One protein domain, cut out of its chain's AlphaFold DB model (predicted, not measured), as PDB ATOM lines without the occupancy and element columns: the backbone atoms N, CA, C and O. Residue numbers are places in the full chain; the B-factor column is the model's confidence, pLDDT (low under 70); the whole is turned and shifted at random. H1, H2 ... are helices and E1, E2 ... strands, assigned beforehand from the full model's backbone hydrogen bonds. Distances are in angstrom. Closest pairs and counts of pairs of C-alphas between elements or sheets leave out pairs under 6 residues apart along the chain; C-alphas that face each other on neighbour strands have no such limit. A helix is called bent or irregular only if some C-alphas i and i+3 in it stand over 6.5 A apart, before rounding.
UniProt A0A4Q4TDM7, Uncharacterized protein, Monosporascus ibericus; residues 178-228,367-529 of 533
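AT A GLANCE: This is residues 178 to 228 and 367 to 529 of the 533 residues of an uncharacterized protein of Monosporascus ibericus (UniProt A0A4Q4TDM7). A compact, rounded helical body is built round the long, kinked helix H1, with H3, H6, H9, H10 and H11 packed on different parts of it and H12 folding back on H11 as a helical hairpin. H2 and H5 make a pair at one side of this body, the short helices H4, H7 and H8 lie at another, and the lone strand E1 runs past H1 and H9. The printed part has 214 residues, with eight named helices, then E1, then four more helices; the class is mostly helix. It is compact, with a radius of gyration of the C-alphas of 16.8 A and spans of 49 by 42 by 38 A.

IN THESE COORDINATES: H1, residues 178 to 197, begins with C-alpha 178 at (4.004, 34.682, 6.917) and is 27.1 A long. H9, residues 463 to 482, has the same number of residues and is 28.2 A long. H10 is residues 485 to 499, 21.1 A; H11 is residues 506 to 512; H12 is residues 516 to 527, 16.9 A, ending with C-alpha 527 at (-10.473, 42.988, 39.489). E1 is residues 451 to 458, 19.4 A. H2 is residues 200 to 204, H3 211 to 214, H4 224 to 228, H5 370 to 381, H6 400 to 409, H7 413 to 419 and H8 439 to 443.

HOW THE PARTS SIT: H1, the hub, has a kink of 68 degrees near residue 191 and is irregular, with C-alphas 189 and 192 7.7 A apart. Its residues 181 to 189 touch H6, opposite ways at a shallow tilt of 26 degrees; the closest C-alphas, of Gly 185 and Ile 404, are 5.0 A apart. Its residues 185 to 193 touch H10, closest at the C-alphas of Ala 189 and Cys 495, 5.6 A. H11 and H12 form a hairpin at a shallow tilt of 14 degrees, with the C-alphas of Val 507 and Val 519 closest at 6.0 A. H2 touches H5, closest at the C-alphas of Ser 201 and Ala 380, 4.8 A. H4 and H7 only just touch, with 3 pairs of C-alphas within 8 A. E1 pairs with no named strand, but residues 432 to 433 pair antiparallel with its residues 453 to 454. Every O i to N i+4 pair is within hydrogen-bond range in H5, H6, H7, H9, H10 and H11; the counts are 12 of 16 in H1, 6 of 8 in H12 and 0 of 1 in H2, H4 and H8, whose O i to N i+3 counts are 2 of 2, 2 of 2 and 1 of 2, while H3 is too short for an O i to N i+4 pair.

THE WHOLE: The C-alphas of Thr 228 and Ser 528, the two farthest apart, are 49.5 A apart. Residues 229 to 366 are not printed, and C-alphas 228 and 367 are 37.2 A apart across the cut. The links H5 to H6 and H7 to H8 are long. The mean pLDDT of the printed part is 89.5, with residues 227 to 228, 383, 424 to 427 and 445 to 447 under 70.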
ATOM      1  N   GLY A 178       5.289  35.242   6.487       94.00
ATOM      2  CA  GLY A 178       4.004  34.682   6.917       94.00
ATOM      3  C   GLY A 178       3.796  34.807   8.429       94.00
ATOM      4  O   GLY A 178       2.785  35.340   8.874       94.00
ATOM      5  N   ALA A 179       4.797  34.444   9.239       94.88
ATOM      6  CA  ALA A 179       4.740  34.643  10.688       94.88
ATOM      7  C   ALA A 179       4.554  36.131  11.046       94.88
ATOM      8  O   ALA A 179       3.684  36.462  11.851       94.88
ATOM      9  N   LEU A 180       5.291  37.043  10.401       97.44
ATOM     10  CA  LEU A 180       5.140  38.488  10.620       97.44
ATOM     11  C   LEU A 180       3.736  39.000  10.257       97.44
ATOM     12  O   LEU A 180       3.154  39.743  11.046       97.44
ATOM     13  N   ARG A 181       3.169  38.585   9.113       97.88
ATOM     14  CA  ARG A 181       1.797  38.919   8.683       97.88
ATOM     15  C   ARG A 181       0.759  38.429   9.686       97.88
ATOM     16  O   ARG A 181      -0.118  39.193  10.078       97.88
ATOM     17  N   ARG A 182       0.867  37.175  10.138       98.12
ATOM     18  CA  ARG A 182      -0.074  36.585  11.102       98.12
ATOM     19  C   ARG A 182      -0.001  37.255  12.473       98.12
ATOM     20  O   ARG A 182      -1.032  37.525  13.084       98.12
ATOM     21  N   VAL A 183       1.199  37.590  12.946       98.56
ATOM     22  CA  VAL A 183       1.362  38.334  14.203       98.56
ATOM     23  C   VAL A 183       0.815  39.754  14.058       98.56
ATOM     24  O   VAL A 183       0.020  40.185  14.888       98.56
ATOM     25  N   ALA A 184       1.166  40.467  12.985       98.44
ATOM     26  CA  ALA A 184       0.644  41.803  12.710       98.44
ATOM     27  C   ALA A 184      -0.887  41.820  12.563       98.44
ATOM     28  O   ALA A 184      -1.531  42.724  13.085       98.44
ATOM     29  N   GLY A 185      -1.479  40.818  11.907       98.06
ATOM     30  CA  GLY A 185      -2.926  40.688  11.734       98.06
ATOM     31  C   GLY A 185      -3.661  40.425  13.050       98.06
ATOM     32  O   GLY A 185      -4.673  41.075  13.321       98.06
ATOM     33  N   LEU A 186      -3.126  39.544  13.907       98.50
ATOM     34  CA  LEU A 186      -3.658  39.341  15.257       98.50
ATOM     35  C   LEU A 186      -3.552  40.615  16.097       98.50
ATOM     36  O   LEU A 186      -4.540  41.011  16.711       98.50
ATOM     37  N   LEU A 187      -2.385  41.264  16.117       98.12
ATOM     38  CA  LEU A 187      -2.174  42.484  16.895       98.12
ATOM     39  C   LEU A 187      -3.039  43.639  16.375       98.12
ATOM     40  O   LEU A 187      -3.661  44.323  17.175       98.12
ATOM     41  N   TRP A 188      -3.205  43.794  15.058       97.19
ATOM     42  CA  TRP A 188      -4.163  44.740  14.476       97.19
ATOM     43  C   TRP A 188      -5.589  44.469  14.956       97.19
ATOM     44  O   TRP A 188      -6.288  45.391  15.377       97.19
ATOM     45  N   ALA A 189      -6.041  43.214  14.946       96.25
ATOM     46  CA  ALA A 189      -7.374  42.870  15.430       96.25
ATOM     47  C   ALA A 189      -7.535  43.129  16.942       96.25
ATOM     48  O   ALA A 189      -8.550  43.694  17.357       96.25
ATOM     49  N   ALA A 190      -6.537  42.733  17.739       96.38
ATOM     50  CA  ALA A 190      -6.584  42.671  19.199       96.38
ATOM     51  C   ALA A 190      -6.090  43.931  19.937       96.38
ATOM     52  O   ALA A 190      -6.337  44.022  21.135       96.38
ATOM     53  N   ASP A 191      -5.459  44.901  19.267       95.19
ATOM     54  CA  ASP A 191      -4.957  46.177  19.828       95.19
ATOM     55  C   ASP A 191      -5.932  46.838  20.840       95.19
ATOM     56  O   ASP A 191      -5.531  47.072  21.983       95.19
ATOM     57  N   PRO A 192      -7.247  46.992  20.557       92.25
ATOM     58  CA  PRO A 192      -8.188  47.551  21.534       92.25
ATOM     59  C   PRO A 192      -8.392  46.687  22.793       92.25
ATOM     60  O   PRO A 192      -8.691  47.218  23.863       92.25
ATOM     61  N   LEU A 193      -8.260  45.360  22.674       94.75
ATOM     62  CA  LEU A 193      -8.407  44.395  23.770       94.75
ATOM     63  C   LEU A 193      -7.129  44.310  24.615       94.75
ATOM     64  O   LEU A 193      -7.213  44.243  25.839       94.75
ATOM     65  N   LEU A 194      -5.956  44.341  23.980       95.50
ATOM     66  CA  LEU A 194      -4.651  44.308  24.647       95.50
ATOM     67  C   LEU A 194      -4.417  45.581  25.465       95.50
ATOM     68  O   LEU A 194      -4.090  45.489  26.650       95.50
ATOM     69  N   GLY A 195      -4.773  46.749  24.919       92.81
ATOM     70  CA  GLY A 195      -4.783  48.013  25.658       92.81
ATOM     71  C   GLY A 195      -5.659  48.019  26.925       92.81
ATOM     72  O   GLY A 195      -5.436  48.845  27.806       92.81
ATOM     73  N   CYS A 196      -6.608  47.082  27.088       92.69
ATOM     74  CA  CYS A 196      -7.398  46.938  28.322       92.69
ATOM     75  C   CYS A 196      -6.618  46.311  29.498       92.69
ATOM     76  O   CYS A 196      -7.129  46.286  30.618       92.69
ATOM     77  N   LEU A 197      -5.404  45.794  29.274       93.81
ATOM     78  CA  LEU A 197      -4.515  45.267  30.322       93.81
ATOM     79  C   LEU A 197      -3.718  46.365  31.043       93.81
ATOM     80  O   LEU A 197      -3.083  46.100  32.070       93.81
ATOM     81  N   HIS A 198      -3.736  47.585  30.506       92.44
ATOM     82  CA  HIS A 198      -2.837  48.675  30.867       92.44
ATOM     83  C   HIS A 198      -3.615  49.958  31.204       92.44
ATOM     84  O   HIS A 198      -4.794  50.071  30.863       92.44
ATOM     85  N   PRO A 199      -2.993  50.936  31.888       90.75
ATOM     86  CA  PRO A 199      -3.650  52.198  32.208       90.75
ATOM     87  C   PRO A 199      -4.096  52.943  30.934       90.75
ATOM     88  O   PRO A 199      -3.294  53.062  30.004       90.75
ATOM     89  N   PRO A 200      -5.322  53.506  30.885       88.81
ATOM     90  CA  PRO A 200      -5.857  54.235  29.730       88.81
ATOM     91  C   PRO A 200      -4.919  55.277  29.107       88.81
ATOM     92  O   PRO A 200      -4.927  55.469  27.893       88.81
ATOM     93  N   SER A 201      -4.077  55.916  29.921       87.50
ATOM     94  CA  SER A 201      -3.060  56.880  29.494       87.50
ATOM     95  C   SER A 201      -2.028  56.295  28.518       87.50
ATOM     96  O   SER A 201      -1.586  57.017  27.629       87.50
ATOM     97  N   LYS A 202      -1.675  55.000  28.585       88.44
ATOM     98  CA  LYS A 202      -0.682  54.399  27.667       88.44
ATOM     99  C   LYS A 202      -1.100  54.474  26.194       88.44
ATOM    100  O   LYS A 202      -0.238  54.729  25.359       88.44
ATOM    101  N   ARG A 203      -2.400  54.391  25.875       86.69
ATOM    102  CA  ARG A 203      -2.934  54.597  24.506       86.69
ATOM    103  C   ARG A 203      -2.721  56.026  23.985       86.69
ATOM    104  O   ARG A 203      -2.658  56.240  22.777       86.69
ATOM    105  N   PHE A 204      -2.570  56.994  24.889       86.88
ATOM    106  CA  PHE A 204      -2.302  58.405  24.596       86.88
ATOM    107  C   PHE A 204      -0.832  58.805  24.834       86.88
ATOM    108  O   PHE A 204      -0.481  59.973  24.663       86.88
ATOM    109  N   CYS A 205       0.050  57.853  25.170       87.62
ATOM    110  CA  CYS A 205       1.483  58.080  25.359       87.62
ATOM    111  C   CYS A 205       2.219  58.085  24.010       87.62
ATOM    112  O   CYS A 205       2.149  57.116  23.252       87.62
ATOM    113  N   TYR A 206       2.961  59.156  23.702       86.94
ATOM    114  CA  TYR A 206       3.671  59.301  22.421       86.94
ATOM    115  C   TYR A 206       4.623  58.128  22.107       86.94
ATOM    116  O   TYR A 206       4.786  57.763  20.941       86.94
ATOM    117  N   TYR A 207       5.201  57.500  23.137       87.75
ATOM    118  CA  TYR A 207       6.120  56.365  23.003       87.75
ATOM    119  C   TYR A 207       5.430  54.993  22.806       87.75
ATOM    120  O   TYR A 207       6.119  53.978  22.732       87.75
ATOM    121  N   SER A 208       4.092  54.953  22.718       90.56
ATOM    122  CA  SER A 208       3.271  53.732  22.629       90.56
ATOM    123  C   SER A 208       2.015  53.947  21.758       90.56
ATOM    124  O   SER A 208       0.880  53.750  22.192       90.56
ATOM    125  N   GLN A 209       2.204  54.391  20.515       91.56
ATOM    126  CA  GLN A 209       1.118  54.736  19.585       91.56
ATOM    127  C   GLN A 209       0.365  53.497  19.058       91.56
ATOM    128  O   GLN A 209       0.983  52.660  18.408       91.56
ATOM    129  N   SER A 210      -0.959  53.413  19.265       91.44
ATOM    130  CA  SER A 210      -1.798  52.287  18.793       91.44
ATOM    131  C   SER A 210      -1.614  51.980  17.302       91.44
ATOM    132  O   SER A 210      -1.718  52.865  16.441       91.44
ATOM    133  N   LEU A 211      -1.412  50.697  16.997       90.88
ATOM    134  CA  LEU A 211      -1.237  50.163  15.652       90.88
ATOM    135  C   LEU A 211      -2.491  50.409  14.789       90.88
ATOM    136  O   LEU A 211      -2.377  50.751  13.608       90.88
ATOM    137  N   ARG A 212      -3.681  50.314  15.402       89.12
ATOM    138  CA  ARG A 212      -4.996  50.553  14.773       89.12
ATOM    139  C   ARG A 212      -5.304  52.017  14.478       89.12
ATOM    140  O   ARG A 212      -6.124  52.289  13.604       89.12
ATOM    141  N   GLU A 213      -4.692  52.947  15.206       90.06
ATOM    142  CA  GLU A 213      -5.077  54.366  15.183       90.06
ATOM    143  C   GLU A 213      -4.007  55.291  14.588       90.06
ATOM    144  O   GLU A 213      -4.313  56.402  14.148       90.06
ATOM    145  N   ARG A 214      -2.734  54.877  14.607       91.25
ATOM    146  CA  ARG A 214      -1.604  55.784  14.359       91.25
ATOM    147  C   ARG A 214      -0.714  55.405  13.184       91.25
ATOM    148  O   ARG A 214       0.039  56.271  12.752       91.25
ATOM    149  N   THR A 215      -0.808  54.199  12.638       93.38
ATOM    150  CA  THR A 215       0.044  53.727  11.529       93.38
ATOM    151  C   THR A 215      -0.273  54.386  10.180       93.38
ATOM    152  O   THR A 215      -1.316  55.025  10.023       93.38
ATOM    153  N   ARG A 216       0.594  54.226   9.164       92.62
ATOM    154  CA  ARG A 216       0.258  54.617   7.777       92.62
ATOM    155  C   ARG A 216      -0.997  53.888   7.296       92.62
ATOM    156  O   ARG A 216      -1.857  54.518   6.688       92.62
ATOM    157  N   LEU A 217      -1.124  52.604   7.634       93.31
ATOM    158  CA  LEU A 217      -2.302  51.786   7.350       93.31
ATOM    159  C   LEU A 217      -3.576  52.365   7.986       93.31
ATOM    160  O   LEU A 217      -4.574  52.556   7.297       93.31
ATOM    161  N   ALA A 218      -3.527  52.764   9.263       92.19
ATOM    162  CA  ALA A 218      -4.633  53.471   9.918       92.19
ATOM    163  C   ALA A 218      -4.984  54.811   9.236       92.19
ATOM    164  O   ALA A 218      -6.140  55.227   9.234       92.19
ATOM    165  N   ARG A 219      -4.007  55.472   8.604       91.25
ATOM    166  CA  ARG A 219      -4.190  56.682   7.775       91.25
ATOM    167  C   ARG A 219      -4.536  56.364   6.309       91.25
ATOM    168  O   ARG A 219      -4.490  57.258   5.461       91.25
ATOM    169  N   GLY A 220      -4.898  55.121   5.994       90.00
ATOM    170  CA  GLY A 220      -5.323  54.689   4.662       90.00
ATOM    171  C   GLY A 220      -4.217  54.743   3.608       90.00
ATOM    172  O   GLY A 220      -4.465  55.256   2.516       90.00
ATOM    173  N   ALA A 221      -3.015  54.279   3.957       91.19
ATOM    174  CA  ALA A 221      -1.993  53.839   3.007       91.19
ATOM    175  C   ALA A 221      -2.036  52.308   2.859       91.19
ATOM    176  O   ALA A 221      -2.317  51.595   3.821       91.19
ATOM    177  N   THR A 222      -1.728  51.827   1.661       91.88
ATOM    178  CA  THR A 222      -1.811  50.422   1.232       91.88
ATOM    179  C   THR A 222      -0.422  49.825   1.005       91.88
ATOM    180  O   THR A 222       0.579  50.550   0.993       91.88
ATOM    181  N   ALA A 223      -0.334  48.514   0.755       89.25
ATOM    182  CA  ALA A 223       0.927  47.909   0.317       89.25
ATOM    183  C   ALA A 223       1.430  48.473  -1.033       89.25
ATOM    184  O   ALA A 223       2.640  48.536  -1.255       89.25
ATOM    185  N   ALA A 224       0.526  48.919  -1.914       87.75
ATOM    186  CA  ALA A 224       0.867  49.473  -3.228       87.75
ATOM    187  C   ALA A 224       1.523  50.866  -3.146       87.75
ATOM    188  O   ALA A 224       2.407  51.185  -3.940       87.75
ATOM    189  N   ASP A 225       1.161  51.686  -2.151       88.75
ATOM    190  CA  ASP A 225       1.755  53.020  -1.964       88.75
ATOM    191  C   ASP A 225       3.278  52.963  -1.707       88.75
ATOM    192  O   ASP A 225       3.999  53.928  -1.994       88.75
ATOM    193  N   PHE A 226       3.790  51.826  -1.219       83.88
ATOM    194  CA  PHE A 226       5.214  51.614  -0.946       83.88
ATOM    195  C   PHE A 226       6.102  51.636  -2.197       83.88
ATOM    196  O   PHE A 226       7.275  51.988  -2.078       83.88
ATOM    197  N   GLU A 227       5.581  51.343  -3.397       69.81
ATOM    198  CA  GLU A 227       6.376  51.408  -4.640       69.81
ATOM    199  C   GLU A 227       6.998  52.801  -4.848       69.81
ATOM    200  O   GLU A 227       8.125  52.929  -5.323       69.81
ATOM    201  N   THR A 228       6.307  53.854  -4.397       67.12
ATOM    202  CA  THR A 228       6.793  55.245  -4.448       67.12
ATOM    203  C   THR A 228       7.886  55.573  -3.421       67.12
ATOM    204  O   THR A 228       8.510  56.630  -3.507       67.12
ATOM    205  N   SER A 367     -14.827  53.300  26.229       81.19
ATOM    206  CA  SER A 367     -15.346  54.443  25.484       81.19
ATOM    207  C   SER A 367     -15.000  55.707  26.261       81.19
ATOM    208  O   SER A 367     -15.373  55.835  27.426       81.19
ATOM    209  N   TYR A 368     -14.256  56.606  25.621       83.62
ATOM    210  CA  TYR A 368     -13.815  57.878  26.185       83.62
ATOM    211  C   TYR A 368     -14.659  59.013  25.598       83.62
ATOM    212  O   TYR A 368     -14.957  59.014  24.401       83.62
ATOM    213  N   THR A 369     -15.045  59.986  26.420       88.06
ATOM    214  CA  THR A 369     -15.512  61.282  25.913       88.06
ATOM    215  C   THR A 369     -14.318  62.132  25.471       88.06
ATOM    216  O   THR A 369     -13.171  61.835  25.803       88.06
ATOM    217  N   ALA A 370     -14.566  63.234  24.758       86.56
ATOM    218  CA  ALA A 370     -13.499  64.178  24.411       86.56
ATOM    219  C   ALA A 370     -12.809  64.784  25.656       86.56
ATOM    220  O   ALA A 370     -11.615  65.063  25.614       86.56
ATOM    221  N   GLU A 371     -13.538  64.939  26.767       88.50
ATOM    222  CA  GLU A 371     -12.988  65.412  28.047       88.50
ATOM    223  C   GLU A 371     -12.096  64.346  28.706       88.50
ATOM    224  O   GLU A 371     -11.019  64.674  29.207       88.50
ATOM    225  N   ASP A 372     -12.480  63.064  28.623       88.69
ATOM    226  CA  ASP A 372     -11.626  61.947  29.052       88.69
ATOM    227  C   ASP A 372     -10.353  61.858  28.195       88.69
ATOM    228  O   ASP A 372      -9.264  61.692  28.739       88.69
ATOM    229  N   GLU A 373     -10.455  61.999  26.866       88.19
ATOM    230  CA  GLU A 373      -9.290  61.992  25.972       88.19
ATOM    231  C   GLU A 373      -8.318  63.139  26.268       88.19
ATOM    232  O   GLU A 373      -7.115  62.901  26.388       88.19
ATOM    233  N   ASP A 374      -8.807  64.375  26.401       87.19
ATOM    234  CA  ASP A 374      -7.950  65.525  26.703       87.19
ATOM    235  C   ASP A 374      -7.297  65.384  28.090       87.19
ATOM    236  O   ASP A 374      -6.102  65.660  28.238       87.19
ATOM    237  N   HIS A 375      -8.022  64.867  29.090       88.19
ATOM    238  CA  HIS A 375      -7.445  64.554  30.398       88.19
ATOM    239  C   HIS A 375      -6.370  63.457  30.312       88.19
ATOM    240  O   HIS A 375      -5.258  63.633  30.821       88.19
ATOM    241  N   LEU A 376      -6.658  62.345  29.630       88.88
ATOM    242  CA  LEU A 376      -5.727  61.225  29.488       88.88
ATOM    243  C   LEU A 376      -4.480  61.602  28.685       88.88
ATOM    244  O   LEU A 376      -3.402  61.123  29.023       88.88
ATOM    245  N   ARG A 377      -4.576  62.500  27.698       87.38
ATOM    246  CA  ARG A 377      -3.411  63.054  26.981       87.38
ATOM    247  C   ARG A 377      -2.525  63.916  27.883       87.38
ATOM    248  O   ARG A 377      -1.305  63.853  27.753       87.38
ATOM    249  N   VAL A 378      -3.100  64.682  28.815       86.56
ATOM    250  CA  VAL A 378      -2.325  65.438  29.821       86.56
ATOM    251  C   VAL A 378      -1.617  64.491  30.797       86.56
ATOM    252  O   VAL A 378      -0.436  64.687  31.085       86.56
ATOM    253  N   VAL A 379      -2.297  63.434  31.259       85.62
ATOM    254  CA  VAL A 379      -1.697  62.399  32.125       85.62
ATOM    255  C   VAL A 379      -0.599  61.617  31.393       85.62
ATOM    256  O   VAL A 379       0.461  61.384  31.963       85.62
ATOM    257  N   ALA A 380      -0.832  61.240  30.135       83.88
ATOM    258  CA  ALA A 380       0.090  60.457  29.316       83.88
ATOM    259  C   ALA A 380       1.314  61.236  28.822       83.88
ATOM    260  O   ALA A 380       2.316  60.622  28.462       83.88
ATOM    261  N   ALA A 381       1.238  62.570  28.789       82.19
ATOM    262  CA  ALA A 381       2.386  63.408  28.479       82.19
ATOM    263  C   ALA A 381       3.425  63.348  29.604       82.19
ATOM    264  O   ALA A 381       4.572  63.036  29.339       82.19
ATOM    265  N   PHE A 382       3.051  63.635  30.857       81.88
ATOM    266  CA  PHE A 382       3.942  63.563  32.036       81.88
ATOM    267  C   PHE A 382       5.348  64.211  31.860       81.88
ATOM    268  O   PHE A 382       6.335  63.770  32.437       81.88
ATOM    269  N   GLY A 383       5.462  65.277  31.057       69.19
ATOM    270  CA  GLY A 383       6.743  65.935  30.739       69.19
ATOM    271  C   GLY A 383       7.468  65.400  29.491       69.19
ATOM    272  O   GLY A 383       8.506  65.940  29.111       69.19
ATOM    273  N   CYS A 384       6.924  64.377  28.839       73.25
ATOM    274  CA  CYS A 384       7.220  63.956  27.470       73.25
ATOM    275  C   CYS A 384       6.382  64.760  26.448       73.25
ATOM    276  O   CYS A 384       5.530  65.577  26.813       73.25
ATOM    277  N   ASP A 385       6.593  64.493  25.156       73.31
ATOM    278  CA  ASP A 385       5.786  65.055  24.067       73.31
ATOM    279  C   ASP A 385       4.303  64.644  24.173       73.31
ATOM    280  O   ASP A 385       3.969  63.470  24.354       73.31
ATOM    281  N   THR A 386       3.391  65.604  23.996       78.00
ATOM    282  CA  THR A 386       1.952  65.327  23.886       78.00
ATOM    283  C   THR A 386       1.642  64.611  22.571       78.00
ATOM    284  O   THR A 386       2.031  65.060  21.489       78.00
ATOM    285  N   MET A 387       0.896  63.501  22.629       82.25
ATOM    286  CA  MET A 387       0.466  62.816  21.409       82.25
ATOM    287  C   MET A 387      -0.480  63.729  20.597       82.25
ATOM    288  O   MET A 387      -1.453  64.247  21.153       82.25
ATOM    289  N   PRO A 388      -0.241  63.932  19.285       80.44
ATOM    290  CA  PRO A 388      -1.093  64.786  18.461       80.44
ATOM    291  C   PRO A 388      -2.510  64.200  18.292       80.44
ATOM    292  O   PRO A 388      -2.713  62.997  18.495       80.44
ATOM    293  N   PRO A 389      -3.500  64.997  17.849       82.00
ATOM    294  CA  PRO A 389      -4.807  64.485  17.429       82.00
ATOM    295  C   PRO A 389      -4.704  63.374  16.370       82.00
ATOM    296  O   PRO A 389      -3.678  63.227  15.703       82.00
ATOM    297  N   LEU A 390      -5.764  62.577  16.217       83.44
ATOM    298  CA  LEU A 390      -5.859  61.585  15.144       83.44
ATOM    299  C   LEU A 390      -5.998  62.265  13.778       83.44
ATOM    300  O   LEU A 390      -6.710  63.262  13.645       83.44
ATOM    301  N   ASP A 391      -5.365  61.685  12.758       84.62
ATOM    302  CA  ASP A 391      -5.589  62.068  11.362       84.62
ATOM    303  C   ASP A 391      -7.073  61.851  10.990       84.62
ATOM    304  O   ASP A 391      -7.632  60.821  11.382       84.62
ATOM    305  N   PRO A 392      -7.731  62.755  10.238       83.69
ATOM    306  CA  PRO A 392      -9.125  62.586   9.826       83.69
ATOM    307  C   PRO A 392      -9.454  61.248   9.143       83.69
ATOM    308  O   PRO A 392     -10.579  60.775   9.282       83.69
ATOM    309  N   LYS A 393      -8.500  60.609   8.447       78.50
ATOM    310  CA  LYS A 393      -8.686  59.258   7.885       78.50
ATOM    311  C   LYS A 393      -8.651  58.150   8.945       78.50
ATOM    312  O   LYS A 393      -9.368  57.162   8.820       78.50
ATOM    313  N   ALA A 394      -7.844  58.312   9.992       80.75
ATOM    314  CA  ALA A 394      -7.766  57.349  11.092       80.75
ATOM    315  C   ALA A 394      -9.000  57.416  12.007       80.75
ATOM    316  O   ALA A 394      -9.447  56.391  12.518       80.75
ATOM    317  N   GLN A 395      -9.607  58.603  12.149       75.25
ATOM    318  CA  GLN A 395     -10.828  58.817  12.942       75.25
ATOM    319  C   GLN A 395     -12.018  57.951  12.492       75.25
ATOM    320  O   GLN A 395     -12.883  57.643  13.307       75.25
ATOM    321  N   THR A 396     -12.076  57.534  11.221       71.31
ATOM    322  CA  THR A 396     -13.158  56.674  10.710       71.31
ATOM    323  C   THR A 396     -12.997  55.182  11.019       71.31
ATOM    324  O   THR A 396     -13.961  54.455  10.811       71.31
ATOM    325  N   ASN A 397     -11.839  54.743  11.540       75.19
ATOM    326  CA  ASN A 397     -11.461  53.345  11.818       75.19
ATOM    327  C   ASN A 397     -11.601  52.410  10.598       75.19
ATOM    328  O   ASN A 397     -12.692  51.997  10.223       75.19
ATOM    329  N   VAL A 398     -10.466  52.005  10.020       79.50
ATOM    330  CA  VAL A 398     -10.400  51.105   8.847       79.50
ATOM    331  C   VAL A 398     -11.075  49.735   9.094       79.50
ATOM    332  O   VAL A 398     -11.428  49.044   8.142       79.50
ATOM    333  N   GLY A 399     -11.318  49.347  10.352       84.75
ATOM    334  CA  GLY A 399     -11.895  48.049  10.722       84.75
ATOM    335  C   GLY A 399     -10.836  46.947  10.817       84.75
ATOM    336  O   GLY A 399      -9.678  47.150  10.443       84.75
ATOM    337  N   ALA A 400     -11.193  45.773  11.356       88.31
ATOM    338  CA  ALA A 400     -10.215  44.692  11.477       88.31
ATOM    339  C   ALA A 400      -9.838  44.141  10.092       88.31
ATOM    340  O   ALA A 400      -8.692  44.273   9.675       88.31
ATOM    341  N   PHE A 401     -10.802  43.582   9.355       92.31
ATOM    342  CA  PHE A 401     -10.515  42.796   8.149       92.31
ATOM    343  C   PHE A 401      -9.902  43.576   6.981       92.31
ATOM    344  O   PHE A 401      -9.033  43.024   6.316       92.31
ATOM    345  N   LEU A 402     -10.242  44.854   6.770       90.50
ATOM    346  CA  LEU A 402      -9.594  45.656   5.719       90.50
ATOM    347  C   LEU A 402      -8.110  45.919   6.031       90.50
ATOM    348  O   LEU A 402      -7.264  45.782   5.152       90.50
ATOM    349  N   GLY A 403      -7.774  46.224   7.289       92.75
ATOM    350  CA  GLY A 403      -6.375  46.371   7.700       92.75
ATOM    351  C   GLY A 403      -5.611  45.045   7.700       92.75
ATOM    352  O   GLY A 403      -4.452  45.005   7.300       92.75
ATOM    353  N   ILE A 404      -6.265  43.936   8.065       95.19
ATOM    354  CA  ILE A 404      -5.673  42.593   7.961       95.19
ATOM    355  C   ILE A 404      -5.419  42.235   6.488       95.19
ATOM    356  O   ILE A 404      -4.343  41.739   6.177       95.19
ATOM    357  N   GLY A 405      -6.344  42.546   5.575       94.94
ATOM    358  CA  GLY A 405      -6.153  42.353   4.135       94.94
ATOM    359  C   GLY A 405      -4.887  43.041   3.615       94.94
ATOM    360  O   GLY A 405      -4.071  42.399   2.963       94.94
ATOM    361  N   GLU A 406      -4.657  44.304   3.986       95.00
ATOM    362  CA  GLU A 406      -3.436  45.035   3.602       95.00
ATOM    363  C   GLU A 406      -2.163  44.556   4.327       95.00
ATOM    364  O   GLU A 406      -1.061  44.633   3.785       95.00
ATOM    365  N   ILE A 407      -2.287  44.009   5.539       96.38
ATOM    366  CA  ILE A 407      -1.170  43.344   6.227       96.38
ATOM    367  C   ILE A 407      -0.733  42.088   5.462       96.38
ATOM    368  O   ILE A 407       0.466  41.863   5.310       96.38
ATOM    369  N   PHE A 408      -1.673  41.292   4.946       95.69
ATOM    370  CA  PHE A 408      -1.359  40.097   4.156       95.69
ATOM    371  C   PHE A 408      -0.956  40.435   2.708       95.69
ATOM    372  O   PHE A 408      -0.044  39.793   2.181       95.69
ATOM    373  N   SER A 409      -1.517  41.495   2.108       94.00
ATOM    374  CA  SER A 409      -1.134  41.980   0.768       94.00
ATOM    375  C   SER A 409       0.341  42.406   0.688       94.00
ATOM    376  O   SER A 409       0.951  42.305  -0.379       94.00
ATOM    377  N   CYS A 410       0.946  42.827   1.810       93.62
ATOM    378  CA  CYS A 410       2.355  43.217   1.895       93.62
ATOM    379  C   CYS A 410       3.291  42.121   1.331       93.62
ATOM    380  O   CYS A 410       3.411  41.042   1.923       93.62
ATOM    381  N   PRO A 411       4.006  42.373   0.213       90.75
ATOM    382  CA  PRO A 411       4.769  41.342  -0.498       90.75
ATOM    383  C   PRO A 411       6.188  41.108   0.054       90.75
ATOM    384  O   PRO A 411       6.886  40.204  -0.410       90.75
ATOM    385  N   SER A 412       6.640  41.917   1.016       91.81
ATOM    386  CA  SER A 412       7.879  41.708   1.777       91.81
ATOM    387  C   SER A 412       7.788  42.341   3.165       91.81
ATOM    388  O   SER A 412       6.945  43.214   3.402       91.81
ATOM    389  N   SER A 413       8.676  41.940   4.079       93.25
ATOM    390  CA  SER A 413       8.714  42.490   5.439       93.25
ATOM    391  C   SER A 413       8.970  43.996   5.437       93.25
ATOM    392  O   SER A 413       8.397  44.697   6.259       93.25
ATOM    393  N   CYS A 414       9.721  44.526   4.463       90.38
ATOM    394  CA  CYS A 414       9.880  45.970   4.296       90.38
ATOM    395  C   CYS A 414       8.546  46.700   4.115       90.38
ATOM    396  O   CYS A 414       8.353  47.752   4.722       90.38
ATOM    397  N   VAL A 415       7.639  46.152   3.296       92.06
ATOM    398  CA  VAL A 415       6.327  46.769   3.036       92.06
ATOM    399  C   VAL A 415       5.476  46.722   4.298       92.06
ATOM    400  O   VAL A 415       4.935  47.746   4.709       92.06
ATOM    401  N   LEU A 416       5.455  45.565   4.968       95.06
ATOM    402  CA  LEU A 416       4.750  45.366   6.234       95.06
ATOM    403  C   LEU A 416       5.244  46.345   7.314       95.06
ATOM    404  O   LEU A 416       4.455  47.073   7.910       95.06
ATOM    405  N   CYS A 417       6.559  46.441   7.516       92.75
ATOM    406  CA  CYS A 417       7.159  47.402   8.440       92.75
ATOM    407  C   CYS A 417       6.840  48.853   8.060       92.75
ATOM    408  O   CYS A 417       6.686  49.681   8.951       92.75
ATOM    409  N   TRP A 418       6.750  49.178   6.764       91.31
ATOM    410  CA  TRP A 418       6.450  50.528   6.291       91.31
ATOM    411  C   TRP A 418       4.988  50.923   6.527       91.31
ATOM    412  O   TRP A 418       4.758  52.005   7.075       91.31
ATOM    413  N   VAL A 419       4.010  50.067   6.188       93.44
ATOM    414  CA  VAL A 419       2.580  50.362   6.427       93.44
ATOM    415  C   VAL A 419       2.259  50.441   7.925       93.44
ATOM    416  O   VAL A 419       1.417  51.244   8.328       93.44
ATOM    417  N   LEU A 420       2.982  49.681   8.758       94.75
ATOM    418  CA  LEU A 420       2.850  49.667  10.220       94.75
ATOM    419  C   LEU A 420       3.689  50.734  10.955       94.75
ATOM    420  O   LEU A 420       3.698  50.751  12.183       94.75
ATOM    421  N   ARG A 421       4.365  51.657  10.253       91.25
ATOM    422  CA  ARG A 421       5.006  52.818  10.902       91.25
ATOM    423  C   ARG A 421       3.980  53.868  11.317       91.25
ATOM    424  O   ARG A 421       3.099  54.209  10.529       91.25
ATOM    425  N   CYS A 422       4.139  54.461  12.500       89.00
ATOM    426  CA  CYS A 422       3.358  55.628  12.932       89.00
ATOM    427  C   CYS A 422       4.004  56.953  12.478       89.00
ATOM    428  O   CYS A 422       3.334  57.992  12.405       89.00
ATOM    429  N   SER A 423       5.289  56.936  12.113       79.81
ATOM    430  CA  SER A 423       6.038  58.124  11.706       79.81
ATOM    431  C   SER A 423       7.087  57.857  10.625       79.81
ATOM    432  O   SER A 423       7.833  56.882  10.650       79.81
ATOM    433  N   ASP A 424       7.215  58.819   9.715       69.31
ATOM    434  CA  ASP A 424       8.337  58.967   8.784       69.31
ATOM    435  C   ASP A 424       9.630  59.442   9.478       69.31
ATOM    436  O   ASP A 424      10.700  59.464   8.870       69.31
ATOM    437  N   ARG A 425       9.549  59.845  10.753       68.69
ATOM    438  CA  ARG A 425      10.701  60.275  11.557       68.69
ATOM    439  C   ARG A 425      11.464  59.073  12.118       68.69
ATOM    440  O   ARG A 425      10.892  58.025  12.383       68.69
ATOM    441  N   TRP A 426      12.754  59.270  12.395       59.59
ATOM    442  CA  TRP A 426      13.624  58.266  13.028       59.59
ATOM    443  C   TRP A 426      13.200  57.846  14.447       59.59
ATOM    444  O   TRP A 426      13.566  56.764  14.886       59.59
ATOM    445  N   ASN A 427      12.428  58.676  15.153       69.38
ATOM    446  CA  ASN A 427      11.866  58.363  16.469       69.38
ATOM    447  C   ASN A 427      10.410  57.879  16.333       69.38
ATOM    448  O   ASN A 427       9.501  58.477  16.904       69.38
ATOM    449  N   ASP A 428      10.186  56.849  15.513       83.31
ATOM    450  CA  ASP A 428       8.881  56.188  15.426       83.31
ATOM    451  C   ASP A 428       8.655  55.259  16.629       83.31
ATOM    452  O   ASP A 428       9.605  54.674  17.153       83.31
ATOM    453  N   ARG A 429       7.412  55.184  17.118       88.88
ATOM    454  CA  ARG A 429       7.074  54.613  18.435       88.88
ATOM    455  C   ARG A 429       5.676  53.956  18.484       88.88
ATOM    456  O   ARG A 429       4.824  54.401  19.259       88.88
ATOM    457  N   PRO A 430       5.390  52.937  17.654       92.69
ATOM    458  CA  PRO A 430       4.159  52.152  17.771       92.69
ATOM    459  C   PRO A 430       4.121  51.333  19.078       92.69
ATOM    460  O   PRO A 430       5.164  51.026  19.654       92.69
ATOM    461  N   ASN A 431       2.924  50.943  19.530       94.31
ATOM    462  CA  ASN A 431       2.733  50.009  20.650       94.31
ATOM    463  C   ASN A 431       3.240  48.589  20.326       94.31
ATOM    464  O   ASN A 431       3.677  47.889  21.240       94.31
ATOM    465  N   TYR A 432       3.269  48.197  19.047       96.56
ATOM    466  CA  TYR A 432       3.965  47.005  18.555       96.56
ATOM    467  C   TYR A 432       4.898  47.383  17.397       96.56
ATOM    468  O   TYR A 432       4.453  47.806  16.329       96.56
ATOM    469  N   ASN A 433       6.205  47.259  17.609       94.50
ATOM    470  CA  ASN A 433       7.234  47.705  16.680       94.50
ATOM    471  C   ASN A 433       7.841  46.533  15.897       94.50
ATOM    472  O   ASN A 433       8.386  45.584  16.462       94.50
ATOM    473  N   PHE A 434       7.781  46.652  14.570       94.88
ATOM    474  CA  PHE A 434       8.297  45.683  13.605       94.88
ATOM    475  C   PHE A 434       9.593  46.150  12.917       94.88
ATOM    476  O   PHE A 434      10.092  45.446  12.044       94.88
ATOM    477  N   ALA A 435      10.160  47.315  13.264       90.06
ATOM    478  CA  ALA A 435      11.276  47.926  12.527       90.06
ATOM    479  C   ALA A 435      12.517  47.021  12.382       90.06
ATOM    480  O   ALA A 435      13.242  47.147  11.400       90.06
ATOM    481  N   ALA A 436      12.721  46.059  13.289       90.06
ATOM    482  CA  ALA A 436      13.721  44.988  13.176       90.06
ATOM    483  C   ALA A 436      13.737  44.256  11.813       90.06
ATOM    484  O   ALA A 436      14.780  43.750  11.405       90.06
ATOM    485  N   TYR A 437      12.600  44.215  11.112       90.88
ATOM    486  CA  TYR A 437      12.409  43.517   9.837       90.88
ATOM    487  C   TYR A 437      12.350  44.464   8.621       90.88
ATOM    488  O   TYR A 437      12.001  44.026   7.519       90.88
ATOM    489  N   ASP A 438      12.682  45.751   8.803       86.94
ATOM    490  CA  ASP A 438      12.695  46.739   7.720       86.94
ATOM    491  C   ASP A 438      13.939  46.649   6.820       86.94
ATOM    492  O   ASP A 438      14.942  46.007   7.138       86.94
ATOM    493  N   CYS A 439      13.862  47.307   5.663       82.25
ATOM    494  CA  CYS A 439      14.863  47.216   4.601       82.25
ATOM    495  C   CYS A 439      16.293  47.599   5.024       82.25
ATOM    496  O   CYS A 439      17.231  47.017   4.486       82.25
ATOM    497  N   LEU A 440      16.467  48.531   5.970       78.25
ATOM    498  CA  LEU A 440      17.788  48.920   6.485       78.25
ATOM    499  C   LEU A 440      18.255  47.941   7.568       78.25
ATOM    500  O   LEU A 440      19.418  47.544   7.613       78.25
ATOM    501  N   ARG A 441      17.338  47.509   8.443       82.12
ATOM    502  CA  ARG A 441      17.675  46.585   9.535       82.12
ATOM    503  C   ARG A 441      18.036  45.182   9.042       82.12
ATOM    504  O   ARG A 441      18.857  44.521   9.682       82.12
ATOM    505  N   LEU A 442      17.489  44.768   7.895       80.88
ATOM    506  CA  LEU A 442      17.861  43.535   7.195       80.88
ATOM    507  C   LEU A 442      19.283  43.565   6.605       80.88
ATOM    508  O   LEU A 442      19.945  42.530   6.651       80.88
ATOM    509  N   THR A 443      19.750  44.703   6.070       74.00
ATOM    510  CA  THR A 443      21.054  44.827   5.377       74.00
ATOM    511  C   THR A 443      22.209  45.280   6.271       74.00
ATOM    512  O   THR A 443      23.365  45.048   5.922       74.00
ATOM    513  N   GLU A 444      21.934  45.828   7.458       71.75
ATOM    514  CA  GLU A 444      22.941  46.124   8.492       71.75
ATOM    515  C   GLU A 444      22.915  45.102   9.657       71.75
ATOM    516  O   GLU A 444      22.759  45.476  10.823       71.75
ATOM    517  N   PRO A 445      23.040  43.782   9.420       61.47
ATOM    518  CA  PRO A 445      22.570  42.783  10.374       61.47
ATOM    519  C   PRO A 445      23.340  42.724  11.697       61.47
ATOM    520  O   PRO A 445      22.789  42.232  12.676       61.47
ATOM    521  N   LYS A 446      24.594  43.189  11.762       65.56
ATOM    522  CA  LYS A 446      25.526  42.857  12.861       65.56
ATOM    523  C   LYS A 446      25.101  43.324  14.257       65.56
ATOM    524  O   LYS A 446      25.603  42.780  15.231       65.56
ATOM    525  N   SER A 447      24.222  44.319  14.376       65.25
ATOM    526  CA  SER A 447      23.849  44.909  15.673       65.25
ATOM    527  C   SER A 447      22.353  45.162  15.863       65.25
ATOM    528  O   SER A 447      21.983  45.917  16.761       65.25
ATOM    529  N   ASN A 448      21.505  44.564  15.025       75.12
ATOM    530  CA  ASN A 448      20.056  44.748  15.086       75.12
ATOM    531  C   ASN A 448      19.376  43.570  15.813       75.12
ATOM    532  O   ASN A 448      19.680  42.413  15.489       75.12
ATOM    533  N   PRO A 449      18.451  43.836  16.759       82.19
ATOM    534  CA  PRO A 449      17.657  42.790  17.396       82.19
ATOM    535  C   PRO A 449      16.687  42.168  16.381       82.19
ATOM    536  O   PRO A 449      16.144  42.863  15.523       82.19
ATOM    537  N   ARG A 450      16.456  40.854  16.488       88.69
ATOM    538  CA  ARG A 450      15.545  40.067  15.634       88.69
ATOM    539  C   ARG A 450      14.202  39.842  16.330       88.69
ATOM    540  O   ARG A 450      13.834  38.717  16.656       88.69
ATOM    541  N   THR A 451      13.509  40.933  16.652       94.25
ATOM    542  CA  THR A 451      12.380  40.890  17.593       94.25
ATOM    543  C   THR A 451      11.227  41.790  17.181       94.25
ATOM    544  O   THR A 451      11.453  42.928  16.779       94.25
ATOM    545  N   ILE A 452       9.997  41.308  17.359       97.44
ATOM    546  CA  ILE A 452       8.817  42.171  17.479       97.44
ATOM    547  C   ILE A 452       8.839  42.741  18.901       97.44
ATOM    548  O   ILE A 452       8.995  41.990  19.863       97.44
ATOM    549  N   GLU A 453       8.746  44.057  19.032       97.56
ATOM    550  CA  GLU A 453       8.890  44.775  20.303       97.56
ATOM    551  C   GLU A 453       7.529  45.325  20.753       97.56
ATOM    552  O   GLU A 453       6.893  46.106  20.051       97.56
ATOM    553  N   PHE A 454       7.078  44.914  21.935       98.25
ATOM    554  CA  PHE A 454       5.799  45.287  22.533       98.25
ATOM    555  C   PHE A 454       6.025  46.426  23.535       98.25
ATOM    556  O   PHE A 454       6.565  46.187  24.612       98.25
ATOM    557  N   ARG A 455       5.597  47.649  23.196       95.94
ATOM    558  CA  ARG A 455       5.737  48.875  24.010       95.94
ATOM    559  C   ARG A 455       4.497  49.252  24.828       95.94
ATOM    560  O   ARG A 455       4.516  50.240  25.566       95.94
ATOM    561  N   GLU A 456       3.415  48.489  24.692       92.94
ATOM    562  CA  GLU A 456       2.089  48.861  25.199       92.94
ATOM    563  C   GLU A 456       1.947  48.863  26.729       92.94
ATOM    564  O   GLU A 456       1.128  49.607  27.272       92.94
ATOM    565  N   ALA A 457       2.766  48.093  27.447       94.94
ATOM    566  CA  ALA A 457       2.676  48.035  28.898       94.94
ATOM    567  C   ALA A 457       3.243  49.294  29.572       94.94
ATOM    568  O   ALA A 457       4.287  49.837  29.194       94.94
ATOM    569  N   ALA A 458       2.551  49.751  30.616       93.19
ATOM    570  CA  ALA A 458       3.147  50.630  31.615       93.19
ATOM    571  C   ALA A 458       4.236  49.878  32.396       93.19
ATOM    572  O   ALA A 458       4.170  48.653  32.548       93.19
ATOM    573  N   GLY A 459       5.220  50.619  32.902       94.19
ATOM    574  CA  GLY A 459       6.256  50.086  33.778       94.19
ATOM    575  C   GLY A 459       5.665  49.439  35.031       94.19
ATOM    576  O   GLY A 459       4.518  49.675  35.415       94.19
ATOM    577  N   THR A 460       6.442  48.582  35.687       95.12
ATOM    578  CA  THR A 460       5.973  47.881  36.885       95.12
ATOM    579  C   THR A 460       7.116  47.527  37.824       95.12
ATOM    580  O   THR A 460       8.241  47.305  37.389       95.12
ATOM    581  N   THR A 461       6.805  47.433  39.115       95.75
ATOM    582  CA  THR A 461       7.654  46.834  40.158       95.75
ATOM    583  C   THR A 461       7.168  45.438  40.571       95.75
ATOM    584  O   THR A 461       7.759  44.804  41.441       95.75
ATOM    585  N   SER A 462       6.090  44.932  39.957       95.31
ATOM    586  CA  SER A 462       5.561  43.591  40.212       95.31
ATOM    587  C   SER A 462       6.200  42.586  39.259       95.31
ATOM    588  O   SER A 462       5.792  42.481  38.099       95.31
ATOM    589  N   GLY A 463       7.164  41.797  39.748       96.75
ATOM    590  CA  GLY A 463       7.829  40.776  38.934       96.75
ATOM    591  C   GLY A 463       6.848  39.773  38.333       96.75
ATOM    592  O   GLY A 463       6.946  39.447  37.154       96.75
ATOM    593  N   LYS A 464       5.807  39.389  39.086       96.12
ATOM    594  CA  LYS A 464       4.773  38.475  38.578       96.12
ATOM    595  C   LYS A 464       3.921  39.100  37.468       96.12
ATOM    596  O   LYS A 464       3.493  38.366  36.580       96.12
ATOM    597  N   TRP A 465       3.677  40.415  37.479       96.12
ATOM    598  CA  TRP A 465       2.998  41.078  36.355       96.12
ATOM    599  C   TRP A 465       3.915  41.173  35.134       96.12
ATOM    600  O   TRP A 465       3.483  40.811  34.044       96.12
ATOM    601  N   ALA A 466       5.184  41.550  35.325       98.00
ATOM    602  CA  ALA A 466       6.179  41.574  34.254       98.00
ATOM    603  C   ALA A 466       6.317  40.213  33.553       98.00
ATOM    604  O   ALA A 466       6.237  40.131  32.330       98.00
ATOM    605  N   GLU A 467       6.433  39.136  34.330       98.25
ATOM    606  CA  GLU A 467       6.444  37.764  33.825       98.25
ATOM    607  C   GLU A 467       5.152  37.415  33.069       98.25
ATOM    608  O   GLU A 467       5.206  36.843  31.984       98.25
ATOM    609  N   THR A 468       3.986  37.766  33.620       98.31
ATOM    610  CA  THR A 468       2.685  37.474  32.991       98.31
ATOM    611  C   THR A 468       2.547  38.196  31.652       98.31
ATOM    612  O   THR A 468       2.102  37.592  30.681       98.31
ATOM    613  N   TRP A 469       2.975  39.458  31.566       98.44
ATOM    614  CA  TRP A 469       2.986  40.201  30.308       98.44
ATOM    615  C   TRP A 469       3.981  39.612  29.301       98.44
ATOM    616  O   TRP A 469       3.613  39.395  28.150       98.44
ATOM    617  N   ALA A 470       5.191  39.241  29.735       98.75
ATOM    618  CA  ALA A 470       6.164  38.578  28.870       98.75
ATOM    619  C   ALA A 470       5.626  37.258  28.284       98.75
ATOM    620  O   ALA A 470       5.770  37.016  27.084       98.75
ATOM    621  N   ARG A 471       4.934  36.445  29.097       98.56
ATOM    622  CA  ARG A 471       4.230  35.230  28.648       98.56
ATOM    623  C   ARG A 471       3.095  35.531  27.669       98.56
ATOM    624  O   ARG A 471       2.942  34.793  26.701       98.56
ATOM    625  N   ILE A 472       2.335  36.609  27.879       98.75
ATOM    626  CA  ILE A 472       1.280  37.044  26.952       98.75
ATOM    627  C   ILE A 472       1.875  37.448  25.599       98.75
ATOM    628  O   ILE A 472       1.433  36.925  24.579       98.75
ATOM    629  N   CYS A 473       2.911  38.292  25.566       98.81
ATOM    630  CA  CYS A 473       3.584  38.672  24.318       98.81
ATOM    631  C   CYS A 473       4.154  37.451  23.583       98.81
ATOM    632  O   CYS A 473       3.918  37.282  22.389       98.81
ATOM    633  N   VAL A 474       4.853  36.566  24.302       98.62
ATOM    634  CA  VAL A 474       5.376  35.307  23.751       98.62
ATOM    635  C   VAL A 474       4.255  34.430  23.183       98.62
ATOM    636  O   VAL A 474       4.363  33.979  22.045       98.62
ATOM    637  N   GLY A 475       3.172  34.228  23.935       98.06
ATOM    638  CA  GLY A 475       2.041  33.389  23.538       98.06
ATOM    639  C   GLY A 475       1.247  33.943  22.356       98.06
ATOM    640  O   GLY A 475       0.841  33.171  21.494       98.06
ATOM    641  N   LEU A 476       1.086  35.269  22.261       98.62
ATOM    642  CA  LEU A 476       0.489  35.928  21.096       98.62
ATOM    643  C   LEU A 476       1.286  35.627  19.822       98.62
ATOM    644  O   LEU A 476       0.688  35.279  18.806       98.62
ATOM    645  N   VAL A 477       2.621  35.713  19.877       98.31
ATOM    646  CA  VAL A 477       3.481  35.421  18.718       98.31
ATOM    647  C   VAL A 477       3.491  33.923  18.395       98.31
ATOM    648  O   VAL A 477       3.330  33.550  17.236       98.31
ATOM    649  N   ASP A 478       3.619  33.054  19.402       96.31
ATOM    650  CA  ASP A 478       3.629  31.594  19.221       96.31
ATOM    651  C   ASP A 478       2.315  31.035  18.672       96.31
ATOM    652  O   ASP A 478       2.334  30.169  17.793       96.31
ATOM    653  N   TRP A 479       1.178  31.533  19.160       97.38
ATOM    654  CA  TRP A 479      -0.129  31.132  18.657       97.38
ATOM    655  C   TRP A 479      -0.387  31.718  17.263       97.38
ATOM    656  O   TRP A 479      -0.795  30.977  16.372       97.38
ATOM    657  N   ALA A 480      -0.079  32.999  17.018       97.75
ATOM    658  CA  ALA A 480      -0.270  33.605  15.697       97.75
ATOM    659  C   ALA A 480       0.593  32.942  14.610       97.75
ATOM    660  O   ALA A 480       0.138  32.787  13.482       97.75
ATOM    661  N   GLU A 481       1.812  32.509  14.938       94.25
ATOM    662  CA  GLU A 481       2.679  31.764  14.020       94.25
ATOM    663  C   GLU A 481       2.082  30.388  13.657       94.25
ATOM    664  O   GLU A 481       2.115  29.998  12.488       94.25
ATOM    665  N   ARG A 482       1.503  29.662  14.631       93.00
ATOM    666  CA  ARG A 482       1.236  28.210  14.520       93.00
ATOM    667  C   ARG A 482      -0.228  27.779  14.482       93.00
ATOM    668  O   ARG A 482      -0.485  26.621  14.163       93.00
ATOM    669  N   ALA A 483      -1.183  28.648  14.808       92.88
ATOM    670  CA  ALA A 483      -2.601  28.284  14.824       92.88
ATOM    671  C   ALA A 483      -3.085  27.814  13.434       92.88
ATOM    672  O   ALA A 483      -2.603  28.342  12.425       92.88
ATOM    673  N   PRO A 484      -4.055  26.890  13.338       93.12
ATOM    674  CA  PRO A 484      -4.762  26.606  12.087       93.12
ATOM    675  C   PRO A 484      -5.431  27.857  11.492       93.12
ATOM    676  O   PRO A 484      -5.699  28.828  12.201       93.12
ATOM    677  N   VAL A 485      -5.701  27.854  10.183       90.44
ATOM    678  CA  VAL A 485      -6.274  29.017   9.472       90.44
ATOM    679  C   VAL A 485      -7.703  29.324   9.933       90.44
ATOM    680  O   VAL A 485      -8.043  30.486  10.142       90.44
ATOM    681  N   ASP A 486      -8.523  28.296  10.143       91.06
ATOM    682  CA  ASP A 486      -9.898  28.413  10.632       91.06
ATOM    683  C   ASP A 486      -9.949  28.887  12.093       91.06
ATOM    684  O   ASP A 486     -10.688  29.824  12.405       91.06
ATOM    685  N   GLU A 487      -9.110  28.319  12.968       92.50
ATOM    686  CA  GLU A 487      -8.955  28.783  14.353       92.50
ATOM    687  C   GLU A 487      -8.499  30.254  14.402       92.50
ATOM    688  O   GLU A 487      -9.027  31.053  15.179       92.50
ATOM    689  N   TYR A 488      -7.567  30.639  13.526       95.75
ATOM    690  CA  TYR A 488      -7.038  31.997  13.432       95.75
ATOM    691  C   TYR A 488      -8.090  33.011  12.958       95.75
ATOM    692  O   TYR A 488      -8.338  34.007  13.641       95.75
ATOM    693  N   LEU A 489      -8.780  32.736  11.844       94.38
ATOM    694  CA  LEU A 489      -9.860  33.590  11.332       94.38
ATOM    695  C   LEU A 489     -11.029  33.710  12.327       94.38
ATOM    696  O   LEU A 489     -11.601  34.795  12.472       94.38
ATOM    697  N   ALA A 490     -11.351  32.643  13.066       93.06
ATOM    698  CA  ALA A 490     -12.393  32.669  14.092       93.06
ATOM    699  C   ALA A 490     -12.075  33.639  15.247       93.06
ATOM    700  O   ALA A 490     -12.988  34.295  15.756       93.06
ATOM    701  N   ILE A 491     -10.803  33.767  15.644       95.25
ATOM    702  CA  ILE A 491     -10.356  34.745  16.649       95.25
ATOM    703  C   ILE A 491     -10.360  36.168  16.084       95.25
ATOM    704  O   ILE A 491     -10.865  37.074  16.750       95.25
ATOM    705  N   LEU A 492      -9.880  36.373  14.851       95.50
ATOM    706  CA  LEU A 492      -9.915  37.690  14.199       95.50
ATOM    707  C   LEU A 492     -11.348  38.237  14.098       95.50
ATOM    708  O   LEU A 492     -11.586  39.396  14.438       95.50
ATOM    709  N   ASN A 493     -12.316  37.389  13.727       93.88
ATOM    710  CA  ASN A 493     -13.728  37.773  13.701       93.88
ATOM    711  C   ASN A 493     -14.260  38.148  15.095       93.88
ATOM    712  O   ASN A 493     -14.983  39.128  15.223       93.88
ATOM    713  N   ARG A 494     -13.870  37.434  16.158       93.81
ATOM    714  CA  ARG A 494     -14.286  37.759  17.538       93.81
ATOM    715  C   ARG A 494     -13.715  39.094  18.022       93.81
ATOM    716  O   ARG A 494     -14.405  39.840  18.716       93.81
ATOM    717  N   CYS A 495     -12.489  39.432  17.623       94.25
ATOM    718  CA  CYS A 495     -11.900  40.750  17.862       94.25
ATOM    719  C   CYS A 495     -12.643  41.870  17.103       94.25
ATOM    720  O   CYS A 495     -12.851  42.952  17.653       94.25
ATOM    721  N   ASP A 496     -13.086  41.617  15.867       92.88
ATOM    722  CA  ASP A 496     -13.892  42.567  15.083       92.88
ATOM    723  C   ASP A 496     -15.319  42.728  15.648       92.88
ATOM    724  O   ASP A 496     -15.801  43.848  15.808       92.88
ATOM    725  N   GLU A 497     -15.963  41.630  16.062       91.19
ATOM    726  CA  GLU A 497     -17.224  41.644  16.816       91.19
ATOM    727  C   GLU A 497     -17.098  42.467  18.106       91.19
ATOM    728  O   GLU A 497     -17.967  43.292  18.387       91.19
ATOM    729  N   ALA A 498     -16.017  42.297  18.878       91.31
ATOM    730  CA  ALA A 498     -15.750  43.100  20.073       91.31
ATOM    731  C   ALA A 498     -15.615  44.595  19.739       91.31
ATOM    732  O   ALA A 498     -16.262  45.425  20.381       91.31
ATOM    733  N   ALA A 499     -14.857  44.942  18.692       88.81
ATOM    734  CA  ALA A 499     -14.728  46.317  18.201       88.81
ATOM    735  C   ALA A 499     -16.070  46.925  17.736       88.81
ATOM    736  O   ALA A 499     -16.267  48.134  17.844       88.81
ATOM    737  N   LYS A 500     -17.014  46.089  17.284       88.88
ATOM    738  CA  LYS A 500     -18.402  46.449  16.935       88.88
ATOM    739  C   LYS A 500     -19.367  46.475  18.143       88.88
ATOM    740  O   LYS A 500     -20.572  46.634  17.953       88.88
ATOM    741  N   GLY A 501     -18.872  46.344  19.379       87.44
ATOM    742  CA  GLY A 501     -19.678  46.360  20.613       87.44
ATOM    743  C   GLY A 501     -20.133  44.979  21.110       87.44
ATOM    744  O   GLY A 501     -21.079  44.879  21.896       87.44
ATOM    745  N   GLY A 502     -19.487  43.910  20.642       88.12
ATOM    746  CA  GLY A 502     -19.707  42.533  21.078       88.12
ATOM    747  C   GLY A 502     -19.284  42.253  22.527       88.12
ATOM    748  O   GLY A 502     -18.761  43.106  23.239       88.12
ATOM    749  N   LYS A 503     -19.531  41.019  22.986       87.69
ATOM    750  CA  LYS A 503     -19.283  40.586  24.381       87.69
ATOM    751  C   LYS A 503     -17.931  39.901  24.610       87.69
ATOM    752  O   LYS A 503     -17.646  39.506  25.737       87.69
ATOM    753  N   TYR A 504     -17.162  39.697  23.548       91.81
ATOM    754  CA  TYR A 504     -15.829  39.114  23.609       91.81
ATOM    755  C   TYR A 504     -14.853  40.145  24.185       91.81
ATOM    756  O   TYR A 504     -14.897  41.312  23.806       91.81
ATOM    757  N   ASP A 505     -14.016  39.723  25.129       93.06
ATOM    758  CA  ASP A 505     -13.058  40.587  25.819       93.06
ATOM    759  C   ASP A 505     -11.659  39.947  25.868       93.06
ATOM    760  O   ASP A 505     -11.441  38.833  25.385       93.06
ATOM    761  N   ILE A 506     -10.700  40.652  26.469       94.12
ATOM    762  CA  ILE A 506      -9.313  40.191  26.578       94.12
ATOM    763  C   ILE A 506      -9.156  38.874  27.354       94.12
ATOM    764  O   ILE A 506      -8.263  38.088  27.053       94.12
ATOM    765  N   VAL A 507     -10.040  38.581  28.313       93.31
ATOM    766  CA  VAL A 507     -10.009  37.315  29.060       93.31
ATOM    767  C   VAL A 507     -10.503  36.169  28.176       93.31
ATOM    768  O   VAL A 507      -9.906  35.095  28.184       93.31
ATOM    769  N   ASP A 508     -11.546  36.400  27.374       93.12
ATOM    770  CA  ASP A 508     -12.022  35.411  26.399       93.12
ATOM    771  C   ASP A 508     -11.005  35.166  25.263       93.12
ATOM    772  O   ASP A 508     -10.920  34.037  24.781       93.12
ATOM    773  N   LEU A 509     -10.215  36.179  24.872       95.44
ATOM    774  CA  LEU A 509      -9.107  36.037  23.916       95.44
ATOM    775  C   LEU A 509      -7.969  35.178  24.482       95.44
ATOM    776  O   LEU A 509      -7.590  34.183  23.865       95.44
ATOM    777  N   LEU A 510      -7.443  35.539  25.658       95.50
ATOM    778  CA  LEU A 510      -6.308  34.837  26.265       95.50
ATOM    779  C   LEU A 510      -6.646  33.369  26.594       95.50
ATOM    780  O   LEU A 510      -5.799  32.496  26.405       95.50
ATOM    781  N   ASP A 511      -7.886  33.068  27.003       90.75
ATOM    782  CA  ASP A 511      -8.323  31.683  27.248       90.75
ATOM    783  C   ASP A 511      -8.387  30.857  25.951       90.75
ATOM    784  O   ASP A 511      -8.061  29.673  25.956       90.75
ATOM    785  N   GLN A 512      -8.765  31.465  24.821       91.62
ATOM    786  CA  GLN A 512      -8.900  30.751  23.545       91.62
ATOM    787  C   GLN A 512      -7.565  30.518  22.832       91.62
ATOM    788  O   GLN A 512      -7.414  29.480  22.193       91.62
ATOM    789  N   ILE A 513      -6.578  31.406  22.999       93.75
ATOM    790  CA  ILE A 513      -5.206  31.174  22.504       93.75
ATOM    791  C   ILE A 513      -4.354  30.302  23.450       93.75
ATOM    792  O   ILE A 513      -3.181  30.058  23.182       93.75
ATOM    793  N   GLY A 514      -4.943  29.792  24.541       91.81
ATOM    794  CA  GLY A 514      -4.345  28.781  25.423       91.81
ATOM    795  C   GLY A 514      -3.591  29.309  26.648       91.81
ATOM    796  O   GLY A 514      -3.018  28.512  27.394       91.81
ATOM    797  N   LEU A 515      -3.613  30.620  26.910       94.19
ATOM    798  CA  LEU A 515      -2.915  31.275  28.028       94.19
ATOM    799  C   LEU A 515      -3.709  31.176  29.345       94.19
ATOM    800  O   LEU A 515      -4.044  32.160  30.011       94.19
ATOM    801  N   PHE A 516      -4.064  29.941  29.707       89.69
ATOM    802  CA  PHE A 516      -4.984  29.620  30.802       89.69
ATOM    803  C   PHE A 516      -4.472  30.027  32.195       89.69
ATOM    804  O   PHE A 516      -5.280  30.252  33.100       89.69
ATOM    805  N   ALA A 517      -3.150  30.082  32.396       88.94
ATOM    806  CA  ALA A 517      -2.543  30.463  33.671       88.94
ATOM    807  C   ALA A 517      -2.490  31.992  33.817       88.94
ATOM    808  O   ALA A 517      -2.815  32.540  34.873       88.94
ATOM    809  N   GLU A 518      -2.165  32.671  32.722       95.06
ATOM    810  CA  GLU A 518      -2.087  34.121  32.583       95.06
ATOM    811  C   GLU A 518      -3.482  34.724  32.764       95.06
ATOM    812  O   GLU A 518      -3.632  35.667  33.534       95.06
ATOM    813  N   VAL A 519      -4.524  34.107  32.186       92.75
ATOM    814  CA  VAL A 519      -5.946  34.434  32.420       92.75
ATOM    815  C   VAL A 519      -6.286  34.550  33.910       92.75
ATOM    816  O   VAL A 519      -6.933  35.513  34.320       92.75
ATOM    817  N   ILE A 520      -5.816  33.623  34.751       89.00
ATOM    818  CA  ILE A 520      -6.103  33.620  36.200       89.00
ATOM    819  C   ILE A 520      -5.402  34.787  36.923       89.00
ATOM    820  O   ILE A 520      -5.838  35.206  38.000       89.00
ATOM    821  N   ILE A 521      -4.312  35.309  36.359       91.25
ATOM    822  CA  ILE A 521      -3.590  36.480  36.873       91.25
ATOM    823  C   ILE A 521      -4.230  37.765  36.332       91.25
ATOM    824  O   ILE A 521      -4.480  38.684  37.107       91.25
ATOM    825  N   VAL A 522      -4.579  37.798  35.045       92.19
ATOM    826  CA  VAL A 522      -5.258  38.905  34.359       92.19
ATOM    827  C   VAL A 522      -6.639  39.181  34.960       92.19
ATOM    828  O   VAL A 522      -6.937  40.331  35.268       92.19
ATOM    829  N   GLU A 523      -7.460  38.160  35.235       89.25
ATOM    830  CA  GLU A 523      -8.746  38.368  35.922       89.25
ATOM    831  C   GLU A 523      -8.555  39.033  37.295       89.25
ATOM    832  O   GLU A 523      -9.317  39.933  37.646       89.25
ATOM    833  N   LYS A 524      -7.518  38.653  38.054       88.19
ATOM    834  CA  LYS A 524      -7.205  39.270  39.357       88.19
ATOM    835  C   LYS A 524      -6.686  40.696  39.204       88.19
ATOM    836  O   LYS A 524      -7.147  41.567  39.931       88.19
ATOM    837  N   TRP A 525      -5.776  40.931  38.259       88.06
ATOM    838  CA  TRP A 525      -5.210  42.243  37.927       88.06
ATOM    839  C   TRP A 525      -6.304  43.257  37.577       88.06
ATOM    840  O   TRP A 525      -6.336  44.367  38.110       88.06
ATOM    841  N   LEU A 526      -7.259  42.850  36.740       86.94
ATOM    842  CA  LEU A 526      -8.369  43.697  36.312       86.94
ATOM    843  C   LEU A 526      -9.407  43.886  37.437       86.94
ATOM    844  O   LEU A 526      -9.917  44.993  37.613       86.94
ATOM    845  N   GLN A 527      -9.644  42.867  38.276       84.38
ATOM    846  CA  GLN A 527     -10.473  42.988  39.489       84.38
ATOM    847  C   GLN A 527      -9.854  43.897  40.565       84.38
ATOM    848  O   GLN A 527     -10.587  44.627  41.231       84.38
ATOM    849  N   SER A 528      -8.525  43.897  40.730       82.88
ATOM    850  CA  SER A 528      -7.816  44.787  41.660       82.88
ATOM    851  C   SER A 528      -7.594  46.200  41.111       82.88
ATOM    852  O   SER A 528      -7.032  47.036  41.811       82.88
ATOM    853  N   GLY A 529      -8.016  46.480  39.873       78.75
ATOM    854  CA  GLY A 529      -7.848  47.786  39.239       78.75
ATOM    855  C   GLY A 529      -6.426  48.083  38.752       78.75
ATOM    856  O   GLY A 529      -6.092  49.251  38.596       78.75
TER     857      GLY A 529